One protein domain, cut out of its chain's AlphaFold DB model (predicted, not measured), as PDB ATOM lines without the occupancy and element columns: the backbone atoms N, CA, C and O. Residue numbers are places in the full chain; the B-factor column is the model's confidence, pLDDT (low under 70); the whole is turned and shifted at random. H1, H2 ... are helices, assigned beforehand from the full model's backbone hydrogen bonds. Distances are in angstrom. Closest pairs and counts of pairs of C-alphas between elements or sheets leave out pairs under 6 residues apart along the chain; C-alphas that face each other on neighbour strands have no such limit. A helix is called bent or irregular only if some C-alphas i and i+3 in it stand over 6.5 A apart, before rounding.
ATOM      1  N   PRO A 393      -4.731 -57.561 127.361       86.69
ATOM      2  CA  PRO A 393      -4.326 -57.457 125.955       86.69
ATOM      3  C   PRO A 393      -4.229 -56.020 125.444       86.69
ATOM      4  O   PRO A 393      -3.402 -55.710 124.590       86.69
ATOM      5  N   LEU A 394      -5.082 -55.144 125.980       86.00
ATOM      6  CA  LEU A 394      -5.096 -53.727 125.652       86.00
ATOM      7  C   LEU A 394      -3.808 -53.030 126.102       86.00
ATOM      8  O   LEU A 394      -3.185 -52.354 125.294       86.00
ATOM      9  N   GLN A 395      -3.379 -53.237 127.350       86.50
ATOM     10  CA  GLN A 395      -2.145 -52.650 127.883       86.50
ATOM     11  C   GLN A 395      -0.912 -53.199 127.160       86.50
ATOM     12  O   GLN A 395      -0.091 -52.425 126.677       86.50
ATOM     13  N   ALA A 396      -0.829 -54.522 126.980       90.19
ATOM     14  CA  ALA A 396       0.272 -55.153 126.254       90.19
ATOM     15  C   ALA A 396       0.389 -54.633 124.809       90.19
ATOM     16  O   ALA A 396       1.475 -54.292 124.340       90.19
ATOM     17  N   GLY A 397      -0.738 -54.533 124.097       89.00
ATOM     18  CA  GLY A 397      -0.767 -54.038 122.722       89.00
ATOM     19  C   GLY A 397      -0.376 -52.564 122.598       89.00
ATOM     20  O   GLY A 397       0.365 -52.206 121.678       89.00
ATOM     21  N   LEU A 398      -0.826 -51.727 123.539       88.75
ATOM     22  CA  LEU A 398      -0.476 -50.306 123.607       88.75
ATOM     23  C   LEU A 398       0.999 -50.082 123.963       88.75
ATOM     24  O   LEU A 398       1.621 -49.199 123.377       88.75
ATOM     25  N   PHE A 399       1.576 -50.903 124.843       91.62
ATOM     26  CA  PHE A 399       3.002 -50.863 125.179       91.62
ATOM     27  C   PHE A 399       3.882 -51.029 123.930       91.62
ATOM     28  O   PHE A 399       4.734 -50.187 123.637       91.62
ATOM     29  N   PHE A 400       3.630 -52.072 123.128       92.56
ATOM     30  CA  PHE A 400       4.376 -52.286 121.883       92.56
ATOM     31  C   PHE A 400       4.127 -51.170 120.862       92.56
ATOM     32  O   PHE A 400       5.065 -50.736 120.194       92.56
ATOM     33  N   LEU A 401       2.891 -50.666 120.761       90.19
ATOM     34  CA  LEU A 401       2.551 -49.576 119.843       90.19
ATOM     35  C   LEU A 401       3.312 -48.288 120.182       90.19
ATOM     36  O   LEU A 401       3.948 -47.694 119.313       90.19
ATOM     37  N   LYS A 402       3.308 -47.900 121.462       90.50
ATOM     38  CA  LYS A 402       4.024 -46.733 121.997       90.50
ATOM     39  C   LYS A 402       5.514 -46.792 121.660       90.50
ATOM     40  O   LYS A 402       6.093 -45.794 121.229       90.50
ATOM     41  N   HIS A 403       6.146 -47.951 121.835       89.31
ATOM     42  CA  HIS A 403       7.563 -48.113 121.518       89.31
ATOM     43  C   HIS A 403       7.844 -48.173 120.016       89.31
ATOM     44  O   HIS A 403       8.828 -47.577 119.582       89.31
ATOM     45  N   ALA A 404       6.984 -48.797 119.211       89.12
ATOM     46  CA  ALA A 404       7.116 -48.756 117.756       89.12
ATOM     47  C   ALA A 404       7.058 -47.317 117.214       89.12
ATOM     48  O   ALA A 404       7.863 -46.940 116.363       89.12
ATOM     49  N   GLU A 405       6.151 -46.485 117.731       85.94
ATOM     50  CA  GLU A 405       6.056 -45.077 117.333       85.94
ATOM     51  C   GLU A 405       7.284 -44.263 117.750       85.94
ATOM     52  O   GLU A 405       7.790 -43.467 116.957       85.94
ATOM     53  N   ALA A 406       7.790 -44.480 118.966       85.25
ATOM     54  CA  ALA A 406       8.975 -43.788 119.463       85.25
ATOM     55  C   ALA A 406      10.250 -44.168 118.689       85.25
ATOM     56  O   ALA A 406      11.081 -43.307 118.415       85.25
ATOM     57  N   LEU A 407      10.390 -45.443 118.318       83.06
ATOM     58  CA  LEU A 407      11.586 -45.990 117.672       83.06
ATOM     59  C   LEU A 407      11.564 -45.895 116.143       83.06
ATOM     60  O   LEU A 407      12.558 -46.227 115.504       83.06
ATOM     61  N   GLY A 408      10.459 -45.448 115.537       75.12
ATOM     62  CA  GLY A 408      10.182 -45.633 114.109       75.12
ATOM     63  C   GLY A 408      11.230 -45.105 113.116       75.12
ATOM     64  O   GLY A 408      11.206 -45.508 111.959       75.12
ATOM     65  N   LYS A 409      12.145 -44.218 113.529       75.25
ATOM     66  CA  LYS A 409      13.263 -43.726 112.693       75.25
ATOM     67  C   LYS A 409      14.638 -44.256 113.112       75.25
ATOM     68  O   LYS A 409      15.611 -44.017 112.405       75.25
ATOM     69  N   GLU A 410      14.729 -44.909 114.266       78.75
ATOM     70  CA  GLU A 410      15.986 -45.295 114.915       78.75
ATOM     71  C   GLU A 410      16.355 -46.762 114.663       78.75
ATOM     72  O   GLU A 410      17.530 -47.115 114.742       78.75
ATOM     73  N   ILE A 411      15.372 -47.609 114.341       84.06
ATOM     74  CA  ILE A 411      15.560 -49.049 114.126       84.06
ATOM     75  C   ILE A 411      15.284 -49.463 112.671       84.06
ATOM     76  O   ILE A 411      14.520 -48.794 111.971       84.06
ATOM     77  N   PRO A 412      15.868 -50.581 112.197       86.00
ATOM     78  CA  PRO A 412      15.583 -51.125 110.873       86.00
ATOM     79  C   PRO A 412      14.096 -51.459 110.672       86.00
ATOM     80  O   PRO A 412      13.427 -51.936 111.591       86.00
ATOM     81  N   ALA A 413      13.606 -51.323 109.434       85.38
ATOM     82  CA  ALA A 413      12.208 -51.597 109.072       85.38
ATOM     83  C   ALA A 413      11.732 -53.011 109.461       85.38
ATOM     84  O   ALA A 413      10.567 -53.199 109.803       85.38
ATOM     85  N   ARG A 414      12.639 -54.000 109.454       86.06
ATOM     86  CA  ARG A 414      12.350 -55.381 109.872       86.06
ATOM     87  C   ARG A 414      12.021 -55.494 111.362       86.06
ATOM     88  O   ARG A 414      11.077 -56.179 111.725       86.06
ATOM     89  N   GLU A 415      12.768 -54.815 112.222       86.44
ATOM     90  CA  GLU A 415      12.509 -54.850 113.665       86.44
ATOM     91  C   GLU A 415      11.249 -54.052 114.008       86.44
ATOM     92  O   GLU A 415      10.432 -54.483 114.816       86.44
ATOM     93  N   LEU A 416      11.044 -52.913 113.337       89.00
ATOM     94  CA  LEU A 416       9.821 -52.127 113.487       89.00
ATOM     95  C   LEU A 416       8.574 -52.922 113.066       89.00
ATOM     96  O   LEU A 416       7.530 -52.821 113.713       89.00
ATOM     97  N   HIS A 417       8.692 -53.727 112.005       91.38
ATOM     98  CA  HIS A 417       7.658 -54.668 111.575       91.38
ATOM     99  C   HIS A 417       7.313 -55.671 112.679       91.38
ATOM    100  O   HIS A 417       6.134 -55.818 112.994       91.38
ATOM    101  N   GLU A 418       8.307 -56.300 113.308       89.50
ATOM    102  CA  GLU A 418       8.090 -57.298 114.365       89.50
ATOM    103  C   GLU A 418       7.367 -56.702 115.588       89.50
ATOM    104  O   GLU A 418       6.403 -57.291 116.085       89.50
ATOM    105  N   ILE A 419       7.760 -55.502 116.032       91.25
ATOM    106  CA  ILE A 419       7.123 -54.813 117.170       91.25
ATOM    107  C   ILE A 419       5.669 -54.436 116.845       91.25
ATOM    108  O   ILE A 419       4.765 -54.665 117.654       91.25
ATOM    109  N   LEU A 420       5.410 -53.878 115.654       91.19
ATOM    110  CA  LEU A 420       4.049 -53.516 115.239       91.19
ATOM    111  C   LEU A 420       3.166 -54.746 115.013       91.19
ATOM    112  O   LEU A 420       1.977 -54.706 115.333       91.19
ATOM    113  N   LEU A 421       3.731 -55.843 114.508       91.81
ATOM    114  CA  LEU A 421       3.017 -57.107 114.355       91.81
ATOM    115  C   LEU A 421       2.605 -57.671 115.721       91.81
ATOM    116  O   LEU A 421       1.458 -58.092 115.874       91.81
ATOM    117  N   LEU A 422       3.488 -57.614 116.725       91.50
ATOM    118  CA  LEU A 422       3.159 -57.979 118.107       91.50
ATOM    119  C   LEU A 422       2.035 -57.102 118.665       91.50
ATOM    120  O   LEU A 422       1.063 -57.629 119.209       91.50
ATOM    121  N   SER A 423       2.121 -55.779 118.489       92.81
ATOM    122  CA  SER A 423       1.056 -54.856 118.902       92.81
ATOM    123  C   SER A 423      -0.290 -55.227 118.271       92.81
ATOM    124  O   SER A 423      -1.282 -55.409 118.981       92.81
ATOM    125  N   LEU A 424      -0.322 -55.440 116.951       91.19
ATOM    126  CA  LEU A 424      -1.529 -55.838 116.228       91.19
ATOM    127  C   LEU A 424      -2.100 -57.157 116.763       91.19
ATOM    128  O   LEU A 424      -3.305 -57.259 116.987       91.19
ATOM    129  N   GLN A 425      -1.255 -58.160 117.003       91.12
ATOM    130  CA  GLN A 425      -1.669 -59.464 117.525       91.12
ATOM    131  C   GLN A 425      -2.301 -59.378 118.924       91.12
ATOM    132  O   GLN A 425      -3.302 -60.056 119.184       91.12
ATOM    133  N   TRP A 426      -1.757 -58.536 119.807       90.94
ATOM    134  CA  TRP A 426      -2.317 -58.281 121.138       90.94
ATOM    135  C   TRP A 426      -3.644 -57.518 121.065       90.94
ATOM    136  O   TRP A 426      -4.635 -57.956 121.647       90.94
ATOM    137  N   LEU A 427      -3.706 -56.430 120.290       88.31
ATOM    138  CA  LEU A 427      -4.899 -55.578 120.192       88.31
ATOM    139  C   LEU A 427      -6.078 -56.263 119.479       88.31
ATOM    140  O   LEU A 427      -7.242 -56.008 119.804       88.31
ATOM    141  N   THR A 428      -5.790 -57.154 118.528       87.38
ATOM    142  CA  THR A 428      -6.798 -58.009 117.872       87.38
ATOM    143  C   THR A 428      -7.252 -59.175 118.750       87.38
ATOM    144  O   THR A 428      -8.291 -59.765 118.470       87.38
ATOM    145  N   GLY A 429      -6.516 -59.491 119.822       80.50
ATOM    146  CA  GLY A 429      -6.834 -60.586 120.737       80.50
ATOM    147  C   GLY A 429      -6.411 -61.969 120.236       80.50
ATOM    148  O   GLY A 429      -6.836 -62.973 120.803       80.50
ATOM    149  N   THR A 430      -5.567 -62.069 119.203       84.19
ATOM    150  CA  THR A 430      -5.122 -63.377 118.678       84.19
ATOM    151  C   THR A 430      -4.268 -64.165 119.665       84.19
ATOM    152  O   THR A 430      -4.406 -65.385 119.755       84.19
ATOM    153  N   ILE A 431      -3.432 -63.476 120.443       82.19
ATOM    154  CA  ILE A 431      -2.564 -64.090 121.458       82.19
ATOM    155  C   ILE A 431      -3.397 -64.639 122.625       82.19
ATOM    156  O   ILE A 431      -3.194 -65.769 123.066       82.19
ATOM    157  N   THR A 432      -4.386 -63.870 123.078       79.31
ATOM    158  CA  THR A 432      -5.258 -64.205 124.215       79.31
ATOM    159  C   THR A 432      -6.539 -64.937 123.821       79.31
ATOM    160  O   THR A 432      -7.329 -65.299 124.691       79.31
ATOM    161  N   LYS A 433      -6.746 -65.192 122.521       81.19
ATOM    162  CA  LYS A 433      -7.966 -65.783 121.939       81.19
ATOM    163  C   LYS A 433      -9.243 -65.042 122.366       81.19
ATOM    164  O   LYS A 433     -10.275 -65.664 122.621       81.19
ATOM    165  N   SER A 434      -9.161 -63.717 122.464       75.62
ATOM    166  CA  SER A 434     -10.253 -62.827 122.866       75.62
ATOM    167  C   SER A 434     -10.791 -62.025 121.679       75.62
ATOM    168  O   SER A 434     -10.193 -62.010 120.606       75.62
ATOM    169  N   SER A 435     -11.926 -61.340 121.861       76.44
ATOM    170  CA  SER A 435     -12.381 -60.339 120.890       76.44
ATOM    171  C   SER A 435     -11.393 -59.164 120.813       76.44
ATOM    172  O   SER A 435     -10.681 -58.923 121.794       76.44
ATOM    173  N   PRO A 436     -11.392 -58.389 119.714       82.19
ATOM    174  CA  PRO A 436     -10.579 -57.185 119.600       82.19
ATOM    175  C   PRO A 436     -10.846 -56.227 120.743       82.19
ATOM    176  O   PRO A 436     -12.001 -55.941 121.066       82.19
ATOM    177  N   VAL A 437      -9.767 -55.709 121.318       81.00
ATOM    178  CA  VAL A 437      -9.823 -54.788 122.459       81.00
ATOM    179  C   VAL A 437      -9.529 -53.346 122.021       81.00
ATOM    180  O   VAL A 437      -9.555 -52.426 122.830       81.00
ATOM    181  N   TYR A 438      -9.312 -53.123 120.720       81.25
ATOM    182  CA  TYR A 438      -8.990 -51.823 120.134       81.25
ATOM    183  C   TYR A 438      -9.936 -51.463 118.973       81.25
ATOM    184  O   TYR A 438     -10.482 -52.366 118.325       81.25
ATOM    185  N   PRO A 439     -10.176 -50.167 118.683       82.25
ATOM    186  CA  PRO A 439     -11.059 -49.759 117.595       82.25
ATOM    187  C   PRO A 439     -10.631 -50.311 116.228       82.25
ATOM    188  O   PRO A 439      -9.479 -50.190 115.821       82.25
ATOM    189  N   LEU A 440     -11.593 -50.863 115.480       82.12
ATOM    190  CA  LEU A 440     -11.329 -51.544 114.204       82.12
ATOM    191  C   LEU A 440     -10.642 -50.662 113.156       82.12
ATOM    192  O   LEU A 440      -9.817 -51.164 112.402       82.12
ATOM    193  N   HIS A 441     -10.973 -49.369 113.086       81.06
ATOM    194  CA  HIS A 441     -10.363 -48.462 112.109       81.06
ATOM    195  C   HIS A 441      -8.859 -48.287 112.370       81.06
ATOM    196  O   HIS A 441      -8.074 -48.448 111.440       81.06
ATOM    197  N   LEU A 442      -8.461 -48.110 113.634       83.69
ATOM    198  CA  LEU A 442      -7.055 -48.014 114.033       83.69
ATOM    199  C   LEU A 442      -6.320 -49.345 113.851       83.69
ATOM    200  O   LEU A 442      -5.175 -49.366 113.413       83.69
ATOM    201  N   LEU A 443      -6.981 -50.481 114.100       85.88
ATOM    202  CA  LEU A 443      -6.386 -51.790 113.801       85.88
ATOM    203  C   LEU A 443      -6.071 -51.943 112.310       85.88
ATOM    204  O   LEU A 443      -5.004 -52.442 111.962       85.88
ATOM    205  N   ARG A 444      -6.957 -51.457 111.433       83.38
ATOM    206  CA  ARG A 444      -6.714 -51.437 109.983       83.38
ATOM    207  C   ARG A 444      -5.622 -50.446 109.576       83.38
ATOM    208  O   ARG A 444      -5.074 -50.601 108.490       83.38
ATOM    209  N   GLU A 445      -5.332 -49.418 110.368       84.25
ATOM    210  CA  GLU A 445      -4.192 -48.513 110.145       84.25
ATOM    211  C   GLU A 445      -2.869 -49.176 110.542       84.25
ATOM    212  O   GLU A 445      -1.913 -49.164 109.762       84.25
ATOM    213  N   ILE A 446      -2.834 -49.839 111.701       87.44
ATOM    214  CA  ILE A 446      -1.676 -50.625 112.148       87.44
ATOM    215  C   ILE A 446      -1.375 -51.735 111.132       87.44
ATOM    216  O   ILE A 446      -0.238 -51.866 110.688       87.44
ATOM    217  N   GLU A 447      -2.395 -52.476 110.690       88.62
ATOM    218  CA  GLU A 447      -2.268 -53.526 109.672       88.62
ATOM    219  C   GLU A 447      -1.659 -53.005 108.362       88.62
ATOM    220  O   GLU A 447      -0.728 -53.608 107.827       88.62
ATOM    221  N   THR A 448      -2.120 -51.854 107.856       85.06
ATOM    222  CA  THR A 448      -1.535 -51.260 106.641       85.06
ATOM    223  C   THR A 448      -0.069 -50.889 106.812       85.06
ATOM    224  O   THR A 448       0.726 -51.070 105.889       85.06
ATOM    225  N   ARG A 449       0.311 -50.413 107.998       86.50
ATOM    226  CA  ARG A 449       1.693 -50.049 108.313       86.50
ATOM    227  C   ARG A 449       2.591 -51.284 108.398       86.50
ATOM    228  O   ARG A 449       3.698 -51.268 107.868       86.50
ATOM    229  N   VAL A 450       2.087 -52.370 108.989       89.56
ATOM    230  CA  VAL A 450       2.760 -53.679 109.029       89.56
ATOM    231  C   VAL A 450       3.024 -54.191 107.609       89.56
ATOM    232  O   VAL A 450       4.150 -54.586 107.311       89.56
ATOM    233  N   TRP A 451       2.044 -54.122 106.702       87.94
ATOM    234  CA  TRP A 451       2.248 -54.525 105.303       87.94
ATOM    235  C   TRP A 451       3.327 -53.708 104.590       87.94
ATOM    236  O   TRP A 451       4.162 -54.278 103.887       87.94
ATOM    237  N   LEU A 452       3.341 -52.387 104.776       86.62
ATOM    238  CA  LEU A 452       4.356 -51.522 104.170       86.62
ATOM    239  C   LEU A 452       5.765 -51.847 104.666       86.62
ATOM    240  O   LEU A 452       6.680 -51.963 103.852       86.62
ATOM    241  N   LEU A 453       5.936 -52.066 105.971       86.88
ATOM    242  CA  LEU A 453       7.232 -52.430 106.547       86.88
ATOM    243  C   LEU A 453       7.689 -53.833 106.125       86.88
ATOM    244  O   LEU A 453       8.883 -54.058 105.907       86.88
ATOM    245  N   ALA A 454       6.755 -54.771 105.945       86.81
ATOM    246  CA  ALA A 454       7.052 -56.090 105.389       86.81
ATOM    247  C   ALA A 454       7.587 -55.983 103.950       86.81
ATOM    248  O   ALA A 454       8.580 -56.617 103.605       86.81
ATOM    249  N   VAL A 455       6.978 -55.134 103.115       85.38
ATOM    250  CA  VAL A 455       7.486 -54.858 101.762       85.38
ATOM    251  C   VAL A 455       8.853 -54.184 101.817       85.38
ATOM    252  O   VAL A 455       9.772 -54.598 101.108       85.38
ATOM    253  N   GLU A 456       9.000 -53.137 102.627       85.19
ATOM    254  CA  GLU A 456      10.239 -52.374 102.718       85.19
ATOM    255  C   GLU A 456      11.411 -53.280 103.114       85.19
ATOM    256  O   GLU A 456      12.427 -53.313 102.415       85.19
ATOM    257  N   SER A 457      11.248 -54.088 104.162       83.94
ATOM    258  CA  SER A 457      12.269 -55.031 104.635       83.94
ATOM    259  C   SER A 457      12.631 -56.112 103.603       83.94
ATOM    260  O   SER A 457      13.814 -56.424 103.422       83.94
ATOM    261  N   GLU A 458      11.651 -56.631 102.862       82.75
ATOM    262  CA  GLU A 458      11.883 -57.614 101.798       82.75
ATOM    263  C   GLU A 458      12.649 -56.999 100.611       82.75
ATOM    264  O   GLU A 458      13.534 -57.630 100.028       82.75
ATOM    265  N   THR A 459      12.367 -55.739 100.259       76.56
ATOM    266  CA  THR A 459      13.077 -55.059  99.159       76.56
ATOM    267  C   THR A 459      14.536 -54.749  99.488       76.56
ATOM    268  O   THR A 459      15.379 -54.849  98.596       76.56
ATOM    269  N   HIS A 460      14.848 -54.427 100.746       66.06
ATOM    270  CA  HIS A 460      16.227 -54.217 101.196       66.06
ATOM    271  C   HIS A 460      17.015 -55.535 101.226       66.06
ATOM    272  O   HIS A 460      18.157 -55.572 100.778       66.06
ATOM    273  N   SER A 461      16.378 -56.641 101.631       60.28
ATOM    274  CA  SER A 461      17.008 -57.972 101.637       60.28
ATOM    275  C   SER A 461      17.388 -58.465 100.231       60.28
ATOM    276  O   SER A 461      18.376 -59.176 100.070       60.28
ATOM    277  N   LYS A 462      16.638 -58.063  99.193       57.94
ATOM    278  CA  LYS A 462      16.950 -58.383  97.787       57.94
ATOM    279  C   LYS A 462      18.068 -57.519  97.188       57.94
ATOM    280  O   LYS A 462      18.687 -57.947  96.220       57.94
ATOM    281  N   GLU A 484       5.030 -63.238 103.640       80.06
ATOM    282  CA  GLU A 484       4.256 -64.463 103.888       80.06
ATOM    283  C   GLU A 484       3.991 -64.696 105.373       80.06
ATOM    284  O   GLU A 484       2.865 -65.013 105.747       80.06
ATOM    285  N   GLN A 485       4.980 -64.459 106.238       83.62
ATOM    286  CA  GLN A 485       4.774 -64.529 107.686       83.62
ATOM    287  C   GLN A 485       3.669 -63.562 108.137       83.62
ATOM    288  O   GLN A 485       2.833 -63.899 108.978       83.62
ATOM    289  N   THR A 486       3.644 -62.364 107.552       86.88
ATOM    290  CA  THR A 486       2.604 -61.360 107.804       86.88
ATOM    291  C   THR A 486       1.236 -61.851 107.330       86.88
ATOM    292  O   THR A 486       0.262 -61.763 108.079       86.88
ATOM    293  N   ALA A 487       1.163 -62.441 106.134       84.44
ATOM    294  CA  ALA A 487      -0.061 -63.030 105.596       84.44
ATOM    295  C   ALA A 487      -0.624 -64.141 106.496       84.44
ATOM    296  O   ALA A 487      -1.816 -64.157 106.807       84.44
ATOM    297  N   ASP A 488       0.232 -65.045 106.971       82.94
ATOM    298  CA  ASP A 488      -0.154 -66.146 107.858       82.94
ATOM    299  C   ASP A 488      -0.694 -65.652 109.205       82.94
ATOM    300  O   ASP A 488      -1.560 -66.282 109.815       82.94
ATOM    301  N   VAL A 489      -0.183 -64.526 109.707       85.06
ATOM    302  CA  VAL A 489      -0.699 -63.905 110.932       85.06
ATOM    303  C   VAL A 489      -2.028 -63.204 110.672       85.06
ATOM    304  O   VAL A 489      -2.963 -63.380 111.451       85.06
ATOM    305  N   ILE A 490      -2.152 -62.446 109.582       85.69
ATOM    306  CA  ILE A 490      -3.375 -61.692 109.270       85.69
ATOM    307  C   ILE A 490      -4.537 -62.623 108.928       85.69
ATOM    308  O   ILE A 490      -5.640 -62.419 109.421       85.69
ATOM    309  N   THR A 491      -4.295 -63.713 108.203       81.94
ATOM    310  CA  THR A 491      -5.321 -64.744 107.969       81.94
ATOM    311  C   THR A 491      -5.822 -65.359 109.280       81.94
ATOM    312  O   THR A 491      -7.026 -65.567 109.450       81.94
ATOM    313  N   GLY A 576     -14.040 -48.495 122.674       46.97
ATOM    314  CA  GLY A 576     -13.369 -47.207 122.477       46.97
ATOM    315  C   GLY A 576     -13.419 -46.293 123.704       46.97
ATOM    316  O   GLY A 576     -12.667 -45.327 123.761       46.97
ATOM    317  N   GLU A 577     -14.293 -46.564 124.676       53.12
ATOM    318  CA  GLU A 577     -14.281 -45.892 125.982       53.12
ATOM    319  C   GLU A 577     -13.276 -46.548 126.937       53.12
ATOM    320  O   GLU A 577     -12.557 -45.841 127.629       53.12
ATOM    321  N   GLN A 578     -13.133 -47.878 126.918       53.31
ATOM    322  CA  GLN A 578     -12.133 -48.587 127.732       53.31
ATOM    323  C   GLN A 578     -10.688 -48.242 127.335       53.31
ATOM    324  O   GLN A 578      -9.869 -47.981 128.210       53.31
ATOM    325  N   ALA A 579     -10.389 -48.146 126.033       48.94
ATOM    326  CA  ALA A 579      -9.084 -47.679 125.549       48.94
ATOM    327  C   ALA A 579      -8.785 -46.215 125.922       48.94
ATOM    328  O   ALA A 579      -7.644 -45.882 126.225       48.94
ATOM    329  N   ARG A 580      -9.815 -45.356 125.955       50.41
ATOM    330  CA  ARG A 580      -9.705 -43.947 126.373       50.41
ATOM    331  C   ARG A 580      -9.639 -43.743 127.888       50.41
ATOM    332  O   ARG A 580      -9.279 -42.660 128.316       50.41
ATOM    333  N   ASN A 581     -10.007 -44.744 128.685       52.91
ATOM    334  CA  ASN A 581      -9.936 -44.665 130.146       52.91
ATOM    335  C   ASN A 581      -8.571 -45.113 130.699       52.91
ATOM    336  O   ASN A 581      -8.257 -44.785 131.839       52.91
ATOM    337  N   LEU A 582      -7.781 -45.871 129.924       53.72
ATOM    338  CA  LEU A 582      -6.447 -46.349 130.322       53.72
ATOM    339  C   LEU A 582      -5.303 -45.433 129.863       53.72
ATOM    340  O   LEU A 582      -4.247 -45.435 130.481       53.72
ATOM    341  N   LEU A 583      -5.511 -44.660 128.798       55.25
ATOM    342  CA  LEU A 583      -4.590 -43.621 128.334       55.25
ATOM    343  C   LEU A 583      -5.179 -42.251 128.666       55.25
ATOM    344  O   LEU A 583      -6.393 -42.074 128.570       55.25
ATOM    345  N   SER A 584      -4.346 -41.270 129.018       56.06
ATOM    346  CA  SER A 584      -4.839 -39.893 129.139       56.06
ATOM    347  C   SER A 584      -5.396 -39.408 127.790       56.06
ATOM    348  O   SER A 584      -4.936 -39.822 126.723       56.06
ATOM    349  N   GLU A 585      -6.404 -38.532 127.817       54.44
ATOM    350  CA  GLU A 585      -7.077 -38.040 126.602       54.44
ATOM    351  C   GLU A 585      -6.079 -37.393 125.616       54.44
ATOM    352  O   GLU A 585      -6.232 -37.498 124.399       54.44
ATOM    353  N   GLU A 586      -4.989 -36.825 126.144       55.47
ATOM    354  CA  GLU A 586      -3.859 -36.283 125.384       55.47
ATOM    355  C   GLU A 586      -2.966 -37.367 124.753       55.47
ATOM    356  O   GLU A 586      -2.563 -37.229 123.598       55.47
ATOM    357  N   GLU A 587      -2.662 -38.455 125.466       61.16
ATOM    358  CA  GLU A 587      -1.844 -39.563 124.945       61.16
ATOM    359  C   GLU A 587      -2.571 -40.346 123.855       61.16
ATOM    360  O   GLU A 587      -1.971 -40.675 122.830       61.16
ATOM    361  N   PHE A 588      -3.870 -40.595 124.039       66.00
ATOM    362  CA  PHE A 588      -4.690 -41.243 123.020       66.00
ATOM    363  C   PHE A 588      -4.803 -40.367 121.766       66.00
ATOM    364  O   PHE A 588      -4.587 -40.855 120.659       66.00
ATOM    365  N   ALA A 589      -5.064 -39.063 121.927       65.31
ATOM    366  CA  ALA A 589      -5.120 -38.127 120.804       65.31
ATOM    367  C   ALA A 589      -3.774 -38.021 120.068       65.31
ATOM    368  O   ALA A 589      -3.742 -37.930 118.842       65.31
ATOM    369  N   LYS A 590      -2.653 -38.072 120.797       68.00
ATOM    370  CA  LYS A 590      -1.311 -38.086 120.206       68.00
ATOM    371  C   LYS A 590      -1.048 -39.367 119.413       68.00
ATOM    372  O   LYS A 590      -0.483 -39.287 118.328       68.00
ATOM    373  N   MET A 591      -1.475 -40.521 119.922       67.69
ATOM    374  CA  MET A 591      -1.342 -41.812 119.240       67.69
ATOM    375  C   MET A 591      -2.224 -41.880 117.983       67.69
ATOM    376  O   MET A 591      -1.755 -42.251 116.913       67.69
ATOM    377  N   GLU A 592      -3.473 -41.418 118.059       69.44
ATOM    378  CA  GLU A 592      -4.380 -41.318 116.905       69.44
ATOM    379  C   GLU A 592      -3.855 -40.323 115.847       69.44
ATOM    380  O   GLU A 592      -3.931 -40.575 114.642       69.44
ATOM    381  N   ALA A 593      -3.226 -39.222 116.270       68.25
ATOM    382  CA  ALA A 593      -2.535 -38.296 115.371       68.25
ATOM    383  C   ALA A 593      -1.292 -38.929 114.705       68.25
ATOM    384  O   ALA A 593      -1.051 -38.721 113.514       68.25
ATOM    385  N   SER A 594      -0.513 -39.731 115.441       67.81
ATOM    386  CA  SER A 594       0.631 -40.486 114.902       67.81
ATOM    387  C   SER A 594       0.205 -41.560 113.890       67.81
ATOM    388  O   SER A 594       0.887 -41.767 112.880       67.81
ATOM    389  N   LEU A 595      -0.923 -42.231 114.146       69.69
ATOM    390  CA  LEU A 595      -1.518 -43.252 113.280       69.69
ATOM    391  C   LEU A 595      -2.211 -42.671 112.038       69.69
ATOM    392  O   LEU A 595      -2.231 -43.326 111.004       69.69
ATOM    393  N   SER A 596      -2.693 -41.430 112.083       62.09
ATOM    394  CA  SER A 596      -3.298 -40.759 110.918       62.09
ATOM    395  C   SER A 596      -2.292 -39.966 110.063       62.09
ATOM    396  O   SER A 596      -2.543 -39.697 108.889       62.09
ATOM    397  N   GLY A 597      -1.124 -39.597 110.607       62.34
ATOM    398  CA  GLY A 597      -0.128 -38.764 109.914       62.34
ATOM    399  C   GLY A 597       0.914 -39.508 109.064       62.34
ATOM    400  O   GLY A 597       1.634 -38.877 108.283       62.34
ATOM    401  N   TRP A 598       1.048 -40.833 109.191       68.31
ATOM    402  CA  TRP A 598       2.109 -41.577 108.489       68.31
ATOM    403  C   TRP A 598       1.885 -41.666 106.976       68.31
ATOM    404  O   TRP A 598       2.861 -41.672 106.230       68.31
ATOM    405  N   GLU A 599       0.630 -41.664 106.518       69.19
ATOM    406  CA  GLU A 599       0.271 -41.785 105.097       69.19
ATOM    407  C   GLU A 599       0.909 -40.676 104.243       69.19
ATOM    408  O   GLU A 599       1.348 -40.918 103.122       69.19
ATOM    409  N   GLN A 600       1.065 -39.473 104.811       66.69
ATOM    410  CA  GLN A 600       1.670 -38.314 104.142       66.69
ATOM    411  C   GLN A 600       3.162 -38.497 103.820       66.69
ATOM    412  O   GLN A 600       3.714 -37.767 102.997       66.69
ATOM    413  N   HIS A 601       3.824 -39.457 104.468       65.81
ATOM    414  CA  HIS A 601       5.254 -39.716 104.315       65.81
ATOM    415  C   HIS A 601       5.554 -40.793 103.260       65.81
ATOM    416  O   HIS A 601       6.717 -40.979 102.898       65.81
ATOM    417  N   VAL A 602       4.530 -41.484 102.743       68.62
ATOM    418  CA  VAL A 602       4.684 -42.539 101.734       68.62
ATOM    419  C   VAL A 602       4.647 -41.921 100.339       68.62
ATOM    420  O   VAL A 602       3.653 -41.316  99.936       68.62
ATOM    421  N   ARG A 603       5.731 -42.064  99.566       73.38
ATOM    422  CA  ARG A 603       5.761 -41.553  98.187       73.38
ATOM    423  C   ARG A 603       4.884 -42.428  97.281       73.38
ATOM    424  O   ARG A 603       4.882 -43.648  97.449       73.38
ATOM    425  N   PRO A 604       4.233 -41.859  96.248       71.62
ATOM    426  CA  PRO A 604       3.435 -42.637  95.296       71.62
ATOM    427  C   PRO A 604       4.192 -43.802  94.639       71.62
ATOM    428  O   PRO A 604       3.620 -44.866  94.433       71.62
ATOM    429  N   ALA A 605       5.492 -43.634  94.379       71.12
ATOM    430  CA  ALA A 605       6.337 -44.685  93.810       71.12
ATOM    431  C   ALA A 605       6.595 -45.853  94.783       71.12
ATOM    432  O   ALA A 605       6.613 -47.011  94.367       71.12
ATOM    433  N   ASP A 606       6.766 -45.563  96.076       75.69
ATOM    434  CA  ASP A 606       6.988 -46.585  97.106       75.69
ATOM    435  C   ASP A 606       5.694 -47.371  97.373       75.69
ATOM    436  O   ASP A 606       5.723 -48.584  97.575       75.69
ATOM    437  N   MET A 607       4.546 -46.694  97.271       77.69
ATOM    438  CA  MET A 607       3.221 -47.309  97.327       77.69
ATOM    439  C   MET A 607       2.970 -48.257  96.152       77.69
ATOM    440  O   MET A 607       2.576 -49.399  96.372       77.69
ATOM    441  N   GLU A 608       3.196 -47.811  94.914       78.69
ATOM    442  CA  GLU A 608       3.014 -48.653  93.727       78.69
ATOM    443  C   GLU A 608       3.925 -49.884  93.799       78.69
ATOM    444  O   GLU A 608       3.466 -51.012  93.619       78.69
ATOM    445  N   LYS A 609       5.189 -49.700  94.197       81.50
ATOM    446  CA  LYS A 609       6.121 -50.806  94.452       81.50
ATOM    447  C   LYS A 609       5.600 -51.773  95.523       81.50
ATOM    448  O   LYS A 609       5.742 -52.983  95.357       81.50
ATOM    449  N   ALA A 610       4.988 -51.270  96.596       83.25
ATOM    450  CA  ALA A 610       4.408 -52.104  97.645       83.25
ATOM    451  C   ALA A 610       3.186 -52.894  97.178       83.25
ATOM    452  O   ALA A 610       3.123 -54.099  97.411       83.25
ATOM    453  N   VAL A 611       2.266 -52.254  96.456       83.06
ATOM    454  CA  VAL A 611       1.100 -52.916  95.855       83.06
ATOM    455  C   VAL A 611       1.549 -54.029  94.905       83.06
ATOM    456  O   VAL A 611       1.074 -55.156  95.018       83.06
ATOM    457  N   LEU A 612       2.513 -53.752  94.024       83.75
ATOM    458  CA  LEU A 612       3.044 -54.735  93.078       83.75
ATOM    459  C   LEU A 612       3.802 -55.880  93.769       83.75
ATOM    460  O   LEU A 612       3.664 -57.032  93.362       83.75
ATOM    461  N   SER A 613       4.548 -55.591  94.841       84.56
ATOM    462  CA  SER A 613       5.208 -56.620  95.653       84.56
ATOM    463  C   SER A 613       4.179 -57.539  96.317       84.56
ATOM    464  O   SER A 613       4.264 -58.757  96.185       84.56
ATOM    465  N   LEU A 614       3.143 -56.979  96.952       83.81
ATOM    466  CA  LEU A 614       2.056 -57.764  97.546       83.81
ATOM    467  C   LEU A 614       1.350 -58.641  96.504       83.81
ATOM    468  O   LEU A 614       1.059 -59.804  96.789       83.81
ATOM    469  N   LEU A 615       1.127 -58.126  95.289       84.12
ATOM    470  CA  LEU A 615       0.599 -58.922  94.179       84.12
ATOM    471  C   LEU A 615       1.527 -60.071  93.795       84.12
ATOM    472  O   LEU A 615       1.042 -61.178  93.596       84.12
ATOM    473  N   GLU A 616       2.839 -59.850  93.713       83.62
ATOM    474  CA  GLU A 616       3.806 -60.908  93.396       83.62
ATOM    475  C   GLU A 616       3.782 -62.037  94.441       83.62
ATOM    476  O   GLU A 616       3.839 -63.216  94.086       83.62
ATOM    477  N   PHE A 617       3.602 -61.694  95.721       79.75
ATOM    478  CA  PHE A 617       3.416 -62.665  96.806       79.75
ATOM    479  C   PHE A 617       1.993 -63.243  96.887       79.75
ATOM    480  O   PHE A 617       1.752 -64.163  97.669       79.75
ATOM    481  N   GLY A 618       1.064 -62.785  96.046       78.12
ATOM    482  CA  GLY A 618      -0.309 -63.286  95.957       78.12
ATOM    483  C   GLY A 618      -1.285 -62.710  96.986       78.12
ATOM    484  O   GLY A 618      -2.394 -63.216  97.124       78.12
ATOM    485  N   GLN A 619      -0.912 -61.634  97.680       83.44
ATOM    486  CA  GLN A 619      -1.746 -60.941  98.666       83.44
ATOM    487  C   GLN A 619      -2.674 -59.921  97.987       83.44
ATOM    488  O   GLN A 619      -2.509 -58.708  98.111       83.44
ATOM    489  N   ILE A 620      -3.665 -60.417  97.235       83.25
ATOM    490  CA  ILE A 620      -4.560 -59.593  96.396       83.25
ATOM    491  C   ILE A 620      -5.431 -58.653  97.239       83.25
ATOM    492  O   ILE A 620      -5.632 -57.494  96.874       83.25
ATOM    493  N   THR A 621      -5.958 -59.136  98.365       82.06
ATOM    494  CA  THR A 621      -6.821 -58.356  99.264       82.06
ATOM    495  C   THR A 621      -6.051 -57.214  99.917       82.06
ATOM    496  O   THR A 621      -6.500 -56.072  99.845       82.06
ATOM    497  N   ALA A 622      -4.866 -57.496 100.463       81.50
ATOM    498  CA  ALA A 622      -3.983 -56.489 101.046       81.50
ATOM    499  C   ALA A 622      -3.521 -55.464  99.996       81.50
ATOM    500  O   ALA A 622      -3.572 -54.264 100.251       81.50
ATOM    501  N   ALA A 623      -3.160 -55.911  98.786       83.31
ATOM    502  CA  ALA A 623      -2.789 -55.026  97.680       83.31
ATOM    503  C   ALA A 623      -3.934 -54.074  97.286       83.31
ATOM    504  O   ALA A 623      -3.714 -52.871  97.140       83.31
ATOM    505  N   LYS A 624      -5.171 -54.586  97.169       83.81
ATOM    506  CA  LYS A 624      -6.368 -53.772  96.884       83.81
ATOM    507  C   LYS A 624      -6.675 -52.793  98.023       83.81
ATOM    508  O   LYS A 624      -6.969 -51.634  97.754       83.81
ATOM    509  N   GLN A 625      -6.579 -53.223  99.282       82.69
ATOM    510  CA  GLN A 625      -6.799 -52.350 100.444       82.69
ATOM    511  C   GLN A 625      -5.759 -51.227 100.525       82.69
ATOM    512  O   GLN A 625      -6.120 -50.076 100.775       82.69
ATOM    513  N   LEU A 626      -4.486 -51.543 100.277       82.19
ATOM    514  CA  LEU A 626      -3.398 -50.570 100.263       82.19
ATOM    515  C   LEU A 626      -3.580 -49.544  99.132       82.19
ATOM    516  O   LEU A 626      -3.456 -48.343  99.371       82.19
ATOM    517  N   GLN A 627      -3.945 -50.005  97.929       85.50
ATOM    518  CA  GLN A 627      -4.247 -49.141  96.783       85.50
ATOM    519  C   GLN A 627      -5.441 -48.219  97.066       85.50
ATOM    520  O   GLN A 627      -5.336 -47.011  96.865       85.50
ATOM    521  N   GLN A 628      -6.553 -48.748  97.586       83.31
ATOM    522  CA  GLN A 628      -7.748 -47.951  97.884       83.31
ATOM    523  C   GLN A 628      -7.503 -46.872  98.940       83.31
ATOM    524  O   GLN A 628      -8.056 -45.779  98.827       83.31
ATOM    525  N   LYS A 629      -6.697 -47.174  99.966       77.62
ATOM    526  CA  LYS A 629      -6.393 -46.225 101.041       77.62
ATOM    527  C   LYS A 629      -5.457 -45.113 100.586       77.62
ATOM    528  O   LYS A 629      -5.742 -43.947 100.827       77.62
ATOM    529  N   LEU A 630      -4.359 -45.462  99.920       73.94
ATOM    530  CA  LEU A 630      -3.298 -44.499  99.636       73.94
ATOM    531  C   LEU A 630      -3.443 -43.815  98.260       73.94
ATOM    532  O   LEU A 630      -2.978 -42.690  98.087       73.94
ATOM    533  N   SER A 631      -4.090 -44.449  97.274       74.94
ATOM    534  CA  SER A 631      -4.309 -43.876  95.934       74.94
ATOM    535  C   SER A 631      -5.638 -44.319  95.295       74.94
ATOM    536  O   SER A 631      -5.649 -44.963  94.245       74.94
ATOM    537  N   PRO A 632      -6.803 -43.909  95.838       75.12
ATOM    538  CA  PRO A 632      -8.107 -44.306  95.291       75.12
ATOM    539  C   PRO A 632      -8.307 -43.899  93.820       75.12
ATOM    540  O   PRO A 632      -9.082 -44.527  93.103       75.12
ATOM    541  N   SER A 633      -7.600 -42.863  93.359       71.19
ATOM    542  CA  SER A 633      -7.690 -42.327  91.997       71.19
ATOM    543  C   SER A 633      -6.808 -43.044  90.967       71.19
ATOM    544  O   SER A 633      -6.970 -42.790  89.775       71.19
ATOM    545  N   TYR A 634      -5.858 -43.886  91.391       77.31
ATOM    546  CA  TYR A 634      -4.915 -44.573  90.502       77.31
ATOM    547  C   TYR A 634      -4.911 -46.076  90.783       77.31
ATOM    548  O   TYR A 634      -4.642 -46.513  91.898       77.31
ATOM    549  N   VAL A 635      -5.203 -46.870  89.754       78.31
ATOM    550  CA  VAL A 635      -5.164 -48.333  89.811       78.31
ATOM    551  C   VAL A 635      -4.033 -48.800  88.889       78.31
ATOM    552  O   VAL A 635      -4.124 -48.550  87.687       78.31
ATOM    553  N   PRO A 636      -2.983 -49.460  89.416       81.50
ATOM    554  CA  PRO A 636      -1.927 -50.056  88.600       81.50
ATOM    555  C   PRO A 636      -2.488 -51.010  87.542       81.50
ATOM    556  O   PRO A 636      -3.400 -51.794  87.825       81.50
TER     557      PRO A 636
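What this domain is: This is residues 393 to 462, 484 to 491 and 576 to 636 of the 791 residues of an uncharacterized protein of Aegilops tauschii subsp. strangulata (UniProt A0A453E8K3). Three helices, H1, H2 and H3, lie side by side as a layer, and the hairpin of H7 and H8 crosses H3 on its side away from H2. The long H6 runs over one face of this layer, from H5 near the start of H1 toward H7, and H4 lies on the other face. The printed part has 139 residues with eight named helices, H1 to H8 in order along the chain, and no named strand; the class is all helix. The whole is compact and rounded, with a radius of gyration of the C-alphas of 14.9 A and spans of 42 by 30 by 29 A.

Where its parts are: Find C-alpha 393 at (-4.326, -57.457, 125.955); from there H1 runs through residues 393 to 407, 21.3 A long. H2, residues 413 to 427, measures 20.8 A. Look next at C-alpha 440, (-11.329, -51.544, 114.204), where H3, the longest helix, begins; it runs 33.4 A to residue 462. H4 is residues 484 to 491 and H5 residues 576 to 582. H6, residues 585 to 601, spans 25.5 A and is irregular, but only just: C-alphas 596 and 599 are 6.9 A apart. H7 takes residues 604 to 616, 18.4 A, and H8 residues 620 to 630, ending at C-alpha 630, (-3.298, -44.499, 99.636).

How they stand to each other: Begin at H3, the hub, which touches four helices. H2 and H3 form a helical hairpin at a shallow tilt of 26 degrees, with the C-alphas of Arg 414 and Ser 457 closest at 5.2 A. H1 and H2 form another at 21 degrees, closest at Gly 397 and Ser 423, 4.3 A. With residues 452 to 456 alone H3 touches H7, about perpendicular at 83 degrees; the closest C-alphas, Val 455 and Ala 610, are 5.8 A apart. H7 and H8 are a hairpin at 11 degrees, closest at Val 611 and Ala 623, 4.8 A. H6 touches H3 at a steep tilt of 44 degrees, closest at Glu 445 and Leu 595, 6.7 A. H3 and H4 only just touch, with 3 pairs of C-alphas within 8 A, closest at Trp 451 and Thr 486, 7.3 A. H5 touches no helix but is near H1 and H6. Every O i to N i+4 pair is within hydrogen-bond range in H1, H2, H3, H4, H7 and H8, against 2 of 3 in H5 and 9 of 13 in H6. Helix packing is mostly aligned, only just: 4 of 6 pairs are at a shallow tilt.

The domain as a whole: The C-alphas of Lys 462 and Asn 581, the two farthest apart, are 44.3 A from each other. Residues 463 to 483 are not printed, with 15.3 A between C-alphas 462 and 484; residues 492 to 575 are not printed either, with 24.1 A between C-alphas 491 and 576. The link from H2 to H3, residues 428 to 439, is long. Mean pLDDT of the printed part is 78.9; look for values under 70 at residues 460 to 462 and 576 to 602.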